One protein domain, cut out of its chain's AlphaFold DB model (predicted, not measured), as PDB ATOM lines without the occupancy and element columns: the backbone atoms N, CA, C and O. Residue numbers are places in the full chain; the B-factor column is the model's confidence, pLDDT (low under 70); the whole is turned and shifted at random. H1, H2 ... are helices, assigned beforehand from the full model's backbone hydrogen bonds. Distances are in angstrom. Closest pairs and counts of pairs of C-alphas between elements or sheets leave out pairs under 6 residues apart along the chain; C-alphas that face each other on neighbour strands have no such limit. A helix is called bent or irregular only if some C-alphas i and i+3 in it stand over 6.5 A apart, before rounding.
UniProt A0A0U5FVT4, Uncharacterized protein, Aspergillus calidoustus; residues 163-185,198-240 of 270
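Overview. This is residues 163 to 185 and 198 to 240 of the 270 residues of an uncharacterized protein of Aspergillus calidoustus (UniProt A0A0U5FVT4). One long, gently kinked helix, H2, runs the length of a rod, and a shorter helix, H1, runs loosely beside its first part in the opposite direction. The rest of H2, residues 215 to 240, sticks out past this two-helix part as a free arm. The printed part has 66 residues with two named helices, H1 then H2, and no named strand; its class is all helix. It is extended, with a radius of gyration of the C-alphas of 19.1 A and spans of 65 by 22 by 13 A.

Along the chain. H2 holds residues 198 to 240 and measures 61.5 A from C-alpha 198 at (264.647, 280.528, 285.108) to C-alpha 240 at (318.783, 251.696, 280.364). It has a kink of 29 degrees near residue 223. H1 holds residues 163 to 184 and measures 31.3 A, beginning with C-alpha 163 at (298.167, 280.648, 279.917). H1 is neither bent nor irregular, but only just: C-alphas 171 and 174 are 6.2 A apart.

Arrangement. H2 and H1 are close but not clearly touching, with 2 pairs of C-alphas within 8 A. Their closest C-alphas, those of Leu 210 and Ile 171, are 6.9 A apart. Their lines stand at a shallow tilt of 18 degrees, and they run opposite ways. Residues 215 to 240 of H2 stand free. Of the O i to N i+4 pairs, 35 of 39 in H2 and 16 of 18 in H1 are within hydrogen-bond range.

Size, cuts and confidence. The two C-alphas farthest apart, those of Asn 185 and Arg 240, are 64.9 A apart. Without the free stretch, the body of 40 residues spans 33 by 21 by 5 A. The link from H1 to H2 runs across the cut: residues 186 to 197 are not printed, and C-alphas 185 and 198 are 13.6 A apart. The mean pLDDT of the printed part is 75.8; it is under 70 at residues 182 to 185, 199, 222 to 233 and 235 to 240.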
ATOM      1  N   THR A 163     299.047 281.703 279.392       86.88
ATOM      2  CA  THR A 163     298.167 280.648 279.917       86.88
ATOM      3  C   THR A 163     297.216 281.175 280.996       86.88
ATOM      4  O   THR A 163     296.059 280.772 281.059       86.88
ATOM      5  N   LEU A 164     297.678 282.076 281.869       90.12
ATOM      6  CA  LEU A 164     296.807 282.700 282.866       90.12
ATOM      7  C   LEU A 164     295.763 283.602 282.206       90.12
ATOM      8  O   LEU A 164     294.593 283.529 282.572       90.12
ATOM      9  N   PHE A 165     296.168 284.394 281.211       90.00
ATOM     10  CA  PHE A 165     295.249 285.223 280.438       90.00
ATOM     11  C   PHE A 165     294.172 284.375 279.755       90.00
ATOM     12  O   PHE A 165     292.989 284.639 279.940       90.00
ATOM     13  N   THR A 166     294.545 283.297 279.062       90.38
ATOM     14  CA  THR A 166     293.572 282.432 278.378       90.38
ATOM     15  C   THR A 166     292.618 281.736 279.345       90.38
ATOM     16  O   THR A 166     291.431 281.655 279.046       90.38
ATOM     17  N   ILE A 167     293.076 281.291 280.522       87.19
ATOM     18  CA  ILE A 167     292.192 280.727 281.560       87.19
ATOM     19  C   ILE A 167     291.164 281.768 282.020       87.19
ATOM     20  O   ILE A 167     289.972 281.473 282.089       87.19
ATOM     21  N   VAL A 168     291.622 282.985 282.317       87.56
ATOM     22  CA  VAL A 168     290.771 284.109 282.735       87.56
ATOM     23  C   VAL A 168     289.740 284.421 281.644       87.56
ATOM     24  O   VAL A 168     288.546 284.484 281.925       87.56
ATOM     25  N   THR A 169     290.176 284.513 280.391       90.31
ATOM     26  CA  THR A 169     289.342 284.745 279.206       90.31
ATOM     27  C   THR A 169     288.292 283.649 279.004       90.31
ATOM     28  O   THR A 169     287.116 283.967 278.846       90.31
ATOM     29  N   VAL A 170     288.671 282.368 279.067       86.94
ATOM     30  CA  VAL A 170     287.758 281.220 278.886       86.94
ATOM     31  C   VAL A 170     286.676 281.163 279.965       86.94
ATOM     32  O   VAL A 170     285.591 280.660 279.700       86.94
ATOM     33  N   ILE A 171     286.933 281.691 281.164       83.25
ATOM     34  CA  ILE A 171     285.930 281.759 282.234       83.25
ATOM     35  C   ILE A 171     285.063 283.013 282.084       83.25
ATOM     36  O   ILE A 171     283.836 282.921 282.108       83.25
ATOM     37  N   PHE A 172     285.677 284.189 281.923       84.00
ATOM     38  CA  PHE A 172     284.952 285.459 281.969       84.00
ATOM     39  C   PHE A 172     284.176 285.787 280.698       84.00
ATOM     40  O   PHE A 172     283.114 286.391 280.816       84.00
ATOM     41  N   LEU A 173     284.635 285.395 279.505       86.81
ATOM     42  CA  LEU A 173     283.871 285.633 278.272       86.81
ATOM     43  C   LEU A 173     282.497 284.956 278.289       86.81
ATOM     44  O   LEU A 173     281.504 285.666 278.134       86.81
ATOM     45  N   PRO A 174     282.383 283.632 278.509       79.75
ATOM     46  CA  PRO A 174     281.072 282.993 278.551       79.75
ATOM     47  C   PRO A 174     280.252 283.465 279.757       79.75
ATOM     48  O   PRO A 174     279.050 283.688 279.612       79.75
ATOM     49  N   LEU A 175     280.885 283.704 280.915       79.00
ATOM     50  CA  LEU A 175     280.195 284.247 282.089       79.00
ATOM     51  C   LEU A 175     279.650 285.662 281.847       79.00
ATOM     52  O   LEU A 175     278.627 286.006 282.418       79.00
ATOM     53  N   SER A 176     280.301 286.469 281.008       82.00
ATOM     54  CA  SER A 176     279.824 287.812 280.641       82.00
ATOM     55  C   SER A 176     278.782 287.760 279.522       82.00
ATOM     56  O   SER A 176     277.870 288.584 279.482       82.00
ATOM     57  N   PHE A 177     278.873 286.764 278.638       81.38
ATOM     58  CA  PHE A 177     277.924 286.554 277.549       81.38
ATOM     59  C   PHE A 177     276.537 286.145 278.054       81.38
ATOM     60  O   PHE A 177     275.543 286.693 277.593       81.38
ATOM     61  N   VAL A 178     276.447 285.228 279.021       75.38
ATOM     62  CA  VAL A 178     275.165 284.735 279.563       75.38
ATOM     63  C   VAL A 178     274.266 285.863 280.105       75.38
ATOM     64  O   VAL A 178     273.134 285.982 279.638       75.38
ATOM     65  N   PRO A 179     274.712 286.732 281.033       72.25
ATOM     66  CA  PRO A 179     273.908 287.849 281.515       72.25
ATOM     67  C   PRO A 179     273.705 288.926 280.445       72.25
ATOM     68  O   PRO A 179     272.656 289.558 280.445       72.25
ATOM     69  N   SER A 180     274.646 289.123 279.512       78.56
ATOM     70  CA  SER A 180     274.451 290.042 278.383       78.56
ATOM     71  C   SER A 180     273.333 289.559 277.449       78.56
ATOM     72  O   SER A 180     272.440 290.330 277.114       78.56
ATOM     73  N   TYR A 181     273.303 288.268 277.117       74.75
ATOM     74  CA  TYR A 181     272.252 287.644 276.313       74.75
ATOM     75  C   TYR A 181     270.892 287.674 277.022       74.75
ATOM     76  O   TYR A 181     269.887 288.078 276.438       74.75
ATOM     77  N   LEU A 182     270.864 287.297 278.305       68.94
ATOM     78  CA  LEU A 182     269.639 287.301 279.107       68.94
ATOM     79  C   LEU A 182     269.142 288.720 279.414       68.94
ATOM     80  O   LEU A 182     267.937 288.926 279.533       68.94
ATOM     81  N   GLY A 183     270.038 289.704 279.510       68.00
ATOM     82  CA  GLY A 183     269.692 291.111 279.713       68.00
ATOM     83  C   GLY A 183     269.147 291.789 278.456       68.00
ATOM     84  O   GLY A 183     268.314 292.682 278.568       68.00
ATOM     85  N   MET A 184     269.571 291.349 277.264       64.94
ATOM     86  CA  MET A 184     269.230 291.998 275.992       64.94
ATOM     87  C   MET A 184     267.956 291.442 275.326       64.94
ATOM     88  O   MET A 184     267.348 292.141 274.523       64.94
ATOM     89  N   ASN A 185     267.506 290.233 275.687       57.59
ATOM     90  CA  ASN A 185     266.306 289.589 275.116       57.59
ATOM     91  C   ASN A 185     265.108 289.469 276.081       57.59
ATOM     92  O   ASN A 185     264.111 288.825 275.766       57.59
ATOM     93  N   LEU A 198     263.833 280.904 286.268       70.50
ATOM     94  CA  LEU A 198     264.647 280.528 285.108       70.50
ATOM     95  C   LEU A 198     266.060 281.134 285.164       70.50
ATOM     96  O   LEU A 198     267.031 280.462 284.820       70.50
ATOM     97  N   PHE A 199     266.191 282.373 285.658       69.31
ATOM     98  CA  PHE A 199     267.494 283.000 285.887       69.31
ATOM     99  C   PHE A 199     268.346 282.172 286.852       69.31
ATOM    100  O   PHE A 199     269.468 281.804 286.514       69.31
ATOM    101  N   TRP A 200     267.805 281.813 288.019       72.69
ATOM    102  CA  TRP A 200     268.524 280.990 288.995       72.69
ATOM    103  C   TRP A 200     268.762 279.562 288.494       72.69
ATOM    104  O   TRP A 200     269.833 279.008 288.743       72.69
ATOM    105  N   ALA A 201     267.821 278.995 287.733       76.94
ATOM    106  CA  ALA A 201     267.943 277.666 287.141       76.94
ATOM    107  C   ALA A 201     269.066 277.568 286.097       76.94
ATOM    108  O   ALA A 201     269.632 276.493 285.943       76.94
ATOM    109  N   ILE A 202     269.412 278.660 285.405       75.44
ATOM    110  CA  ILE A 202     270.495 278.695 284.406       75.44
ATOM    111  C   ILE A 202     271.799 279.220 285.026       75.44
ATOM    112  O   ILE A 202     272.873 278.670 284.782       75.44
ATOM    113  N   ALA A 203     271.726 280.245 285.876       73.56
ATOM    114  CA  ALA A 203     272.898 280.852 286.497       73.56
ATOM    115  C   ALA A 203     273.603 279.901 287.476       73.56
ATOM    116  O   ALA A 203     274.826 279.776 287.424       73.56
ATOM    117  N   MET A 204     272.859 279.185 288.331       81.25
ATOM    118  CA  MET A 204     273.444 278.255 289.308       81.25
ATOM    119  C   MET A 204     274.264 277.125 288.673       81.25
ATOM    120  O   MET A 204     275.410 276.951 289.088       81.25
ATOM    121  N   PRO A 205     273.765 276.367 287.675       82.81
ATOM    122  CA  PRO A 205     274.561 275.309 287.061       82.81
ATOM    123  C   PRO A 205     275.769 275.850 286.293       82.81
ATOM    124  O   PRO A 205     276.818 275.214 286.323       82.81
ATOM    125  N   ILE A 206     275.678 277.030 285.671       80.69
ATOM    126  CA  ILE A 206     276.819 277.647 284.975       80.69
ATOM    127  C   ILE A 206     277.904 278.065 285.974       80.69
ATOM    128  O   ILE A 206     279.077 277.741 285.784       80.69
ATOM    129  N   VAL A 207     277.527 278.726 287.072       81.12
ATOM    130  CA  VAL A 207     278.469 279.112 288.133       81.12
ATOM    131  C   VAL A 207     279.061 277.875 288.807       81.12
ATOM    132  O   VAL A 207     280.275 277.805 288.995       81.12
ATOM    133  N   ALA A 208     278.243 276.864 289.109       84.62
ATOM    134  CA  ALA A 208     278.704 275.607 289.693       84.62
ATOM    135  C   ALA A 208     279.662 274.854 288.758       84.62
ATOM    136  O   ALA A 208     280.670 274.319 289.219       84.62
ATOM    137  N   PHE A 209     279.398 274.854 287.450       85.38
ATOM    138  CA  PHE A 209     280.274 274.242 286.454       85.38
ATOM    139  C   PHE A 209     281.608 274.985 286.330       85.38
ATOM    140  O   PHE A 209     282.658 274.347 286.299       85.38
ATOM    141  N   LEU A 210     281.603 276.321 286.325       82.94
ATOM    142  CA  LEU A 210     282.828 277.122 286.239       82.94
ATOM    143  C   LEU A 210     283.676 277.025 287.514       82.94
ATOM    144  O   LEU A 210     284.881 276.779 287.437       82.94
ATOM    145  N   VAL A 211     283.060 277.161 288.692       82.19
ATOM    146  CA  VAL A 211     283.755 277.062 289.986       82.19
ATOM    147  C   VAL A 211     284.218 275.629 290.244       82.19
ATOM    148  O   VAL A 211     285.371 275.409 290.620       82.19
ATOM    149  N   GLY A 212     283.353 274.643 289.996       85.94
ATOM    150  CA  GLY A 212     283.679 273.224 290.118       85.94
ATOM    151  C   GLY A 212     284.760 272.797 289.128       85.94
ATOM    152  O   GLY A 212     285.721 272.135 289.517       85.94
ATOM    153  N   GLY A 213     284.664 273.243 287.875       84.50
ATOM    154  CA  GLY A 213     285.667 273.023 286.835       84.50
ATOM    155  C   GLY A 213     287.022 273.632 287.192       84.50
ATOM    156  O   GLY A 213     288.043 272.955 287.074       84.50
ATOM    157  N   LEU A 214     287.049 274.859 287.724       81.69
ATOM    158  CA  LEU A 214     288.275 275.498 288.207       81.69
ATOM    159  C   LEU A 214     288.872 274.743 289.404       81.69
ATOM    160  O   LEU A 214     290.075 274.480 289.434       81.69
ATOM    161  N   TRP A 215     288.043 274.342 290.369       84.31
ATOM    162  CA  TRP A 215     288.479 273.573 291.536       84.31
ATOM    163  C   TRP A 215     289.071 272.213 291.135       84.31
ATOM    164  O   TRP A 215     290.155 271.838 291.595       84.31
ATOM    165  N   ILE A 216     288.414 271.514 290.205       84.81
ATOM    166  CA  ILE A 216     288.883 270.252 289.623       84.81
ATOM    167  C   ILE A 216     290.180 270.467 288.843       84.81
ATOM    168  O   ILE A 216     291.139 269.736 289.077       84.81
ATOM    169  N   ALA A 217     290.273 271.487 287.989       82.31
ATOM    170  CA  ALA A 217     291.481 271.785 287.220       82.31
ATOM    171  C   ALA A 217     292.685 272.092 288.130       82.31
ATOM    172  O   ALA A 217     293.785 271.570 287.916       82.31
ATOM    173  N   LEU A 218     292.482 272.863 289.205       80.19
ATOM    174  CA  LEU A 218     293.514 273.150 290.206       80.19
ATOM    175  C   LEU A 218     293.949 271.888 290.967       80.19
ATOM    176  O   LEU A 218     295.144 271.687 291.216       80.19
ATOM    177  N   ARG A 219     293.002 271.006 291.308       83.56
ATOM    178  CA  ARG A 219     293.272 269.705 291.942       83.56
ATOM    179  C   ARG A 219     294.037 268.771 290.997       83.56
ATOM    180  O   ARG A 219     294.988 268.109 291.425       83.56
ATOM    181  N   PHE A 220     293.651 268.742 289.724       77.88
ATOM    182  CA  PHE A 220     294.209 267.870 288.695       77.88
ATOM    183  C   PHE A 220     295.627 268.303 288.296       77.88
ATOM    184  O   PHE A 220     296.516 267.454 288.209       77.88
ATOM    185  N   ARG A 221     295.904 269.616 288.228       74.25
ATOM    186  CA  ARG A 221     297.256 270.174 288.014       74.25
ATOM    187  C   ARG A 221     298.278 269.657 289.034       74.25
ATOM    188  O   ARG A 221     299.423 269.391 288.674       74.25
ATOM    189  N   ARG A 222     297.874 269.473 290.300       67.56
ATOM    190  CA  ARG A 222     298.747 268.919 291.357       67.56
ATOM    191  C   ARG A 222     298.985 267.412 291.212       67.56
ATOM    192  O   ARG A 222     300.050 266.940 291.598       67.56
ATOM    193  N   ARG A 223     298.021 266.649 290.677       68.12
ATOM    194  CA  ARG A 223     298.178 265.202 290.437       68.12
ATOM    195  C   ARG A 223     298.999 264.902 289.184       68.12
ATOM    196  O   ARG A 223     299.907 264.085 289.278       68.12
ATOM    197  N   ILE A 224     298.728 265.575 288.060       63.44
ATOM    198  CA  ILE A 224     299.452 265.346 286.796       63.44
ATOM    199  C   ILE A 224     300.951 265.581 286.984       63.44
ATOM    200  O   ILE A 224     301.750 264.767 286.539       63.44
ATOM    201  N   ARG A 225     301.340 266.648 287.696       64.31
ATOM    202  CA  ARG A 225     302.756 266.972 287.917       64.31
ATOM    203  C   ARG A 225     303.520 265.850 288.635       64.31
ATOM    204  O   ARG A 225     304.700 265.693 288.375       64.31
ATOM    205  N   ARG A 226     302.860 265.070 289.500       62.84
ATOM    206  CA  ARG A 226     303.489 263.928 290.185       62.84
ATOM    207  C   ARG A 226     303.571 262.699 289.279       62.84
ATOM    208  O   ARG A 226     304.656 262.189 289.054       62.84
ATOM    209  N   VAL A 227     302.458 262.323 288.647       67.62
ATOM    210  CA  VAL A 227     302.406 261.145 287.759       67.62
ATOM    211  C   VAL A 227     303.310 261.296 286.527       67.62
ATOM    212  O   VAL A 227     303.881 260.314 286.060       67.62
ATOM    213  N   ALA A 228     303.461 262.513 285.997       65.88
ATOM    214  CA  ALA A 228     304.327 262.778 284.851       65.88
ATOM    215  C   ALA A 228     305.818 262.580 285.174       65.88
ATOM    216  O   ALA A 228     306.546 262.069 284.329       65.88
ATOM    217  N   ILE A 229     306.258 262.944 286.385       66.06
ATOM    218  CA  ILE A 229     307.648 262.754 286.827       66.06
ATOM    219  C   ILE A 229     307.930 261.257 287.019       66.06
ATOM    220  O   ILE A 229     308.896 260.745 286.456       66.06
ATOM    221  N   ASP A 230     307.022 260.534 287.682       69.44
ATOM    222  CA  ASP A 230     307.178 259.097 287.950       69.44
ATOM    223  C   ASP A 230     307.236 258.258 286.655       69.44
ATOM    224  O   ASP A 230     307.998 257.297 286.536       69.44
ATOM    225  N   ARG A 231     306.455 258.635 285.632       63.97
ATOM    226  CA  ARG A 231     306.445 257.945 284.328       63.97
ATOM    227  C   ARG A 231     307.725 258.181 283.526       63.97
ATOM    228  O   ARG A 231     308.181 257.265 282.842       63.97
ATOM    229  N   LEU A 232     308.312 259.373 283.620       63.94
ATOM    230  CA  LEU A 232     309.530 259.724 282.885       63.94
ATOM    231  C   LEU A 232     310.744 258.944 283.410       63.94
ATOM    232  O   LEU A 232     311.562 258.458 282.626       63.94
ATOM    233  N   GLU A 233     310.827 258.756 284.728       67.38
ATOM    234  CA  GLU A 233     311.874 257.944 285.352       67.38
ATOM    235  C   GLU A 233     311.715 256.454 285.037       67.38
ATOM    236  O   GLU A 233     312.705 255.786 284.722       67.38
ATOM    237  N   SER A 234     310.479 255.948 285.010       72.19
ATOM    238  CA  SER A 234     310.201 254.551 284.665       72.19
ATOM    239  C   SER A 234     310.570 254.222 283.207       72.19
ATOM    240  O   SER A 234     311.131 253.159 282.943       72.19
ATOM    241  N   CYS A 235     310.342 255.142 282.261       67.38
ATOM    242  CA  CYS A 235     310.790 254.986 280.871       67.38
ATOM    243  C   CYS A 235     312.317 255.098 280.726       67.38
ATOM    244  O   CYS A 235     312.916 254.341 279.960       67.38
ATOM    245  N   ARG A 236     312.972 255.987 281.491       67.19
ATOM    246  CA  ARG A 236     314.442 256.108 281.502       67.19
ATOM    247  C   ARG A 236     315.124 254.874 282.101       67.19
ATOM    248  O   ARG A 236     316.219 254.522 281.670       67.19
ATOM    249  N   GLY A 237     314.496 254.227 283.084       62.94
ATOM    250  CA  GLY A 237     314.941 252.951 283.647       62.94
ATOM    251  C   GLY A 237     314.772 251.786 282.670       62.94
ATOM    252  O   GLY A 237     315.698 250.994 282.508       62.94
ATOM    253  N   TRP A 238     313.645 251.729 281.952       65.19
ATOM    254  CA  TRP A 238     313.389 250.707 280.931       65.19
ATOM    255  C   TRP A 238     314.392 250.779 279.769       65.19
ATOM    256  O   TRP A 238     314.995 249.770 279.427       65.19
ATOM    257  N   TRP A 239     314.676 251.979 279.248       55.44
ATOM    258  CA  TRP A 239     315.640 252.165 278.149       55.44
ATOM    259  C   TRP A 239     317.097 251.867 278.550       55.44
ATOM    260  O   TRP A 239     317.915 251.484 277.721       55.44
ATOM    261  N   ARG A 240     317.443 252.021 279.838       58.25
ATOM    262  CA  ARG A 240     318.783 251.696 280.364       58.25
ATOM    263  C   ARG A 240     318.929 250.214 280.738       58.25
ATOM    264  O   ARG A 240     320.045 249.708 280.763       58.25
TER     265      ARG A 240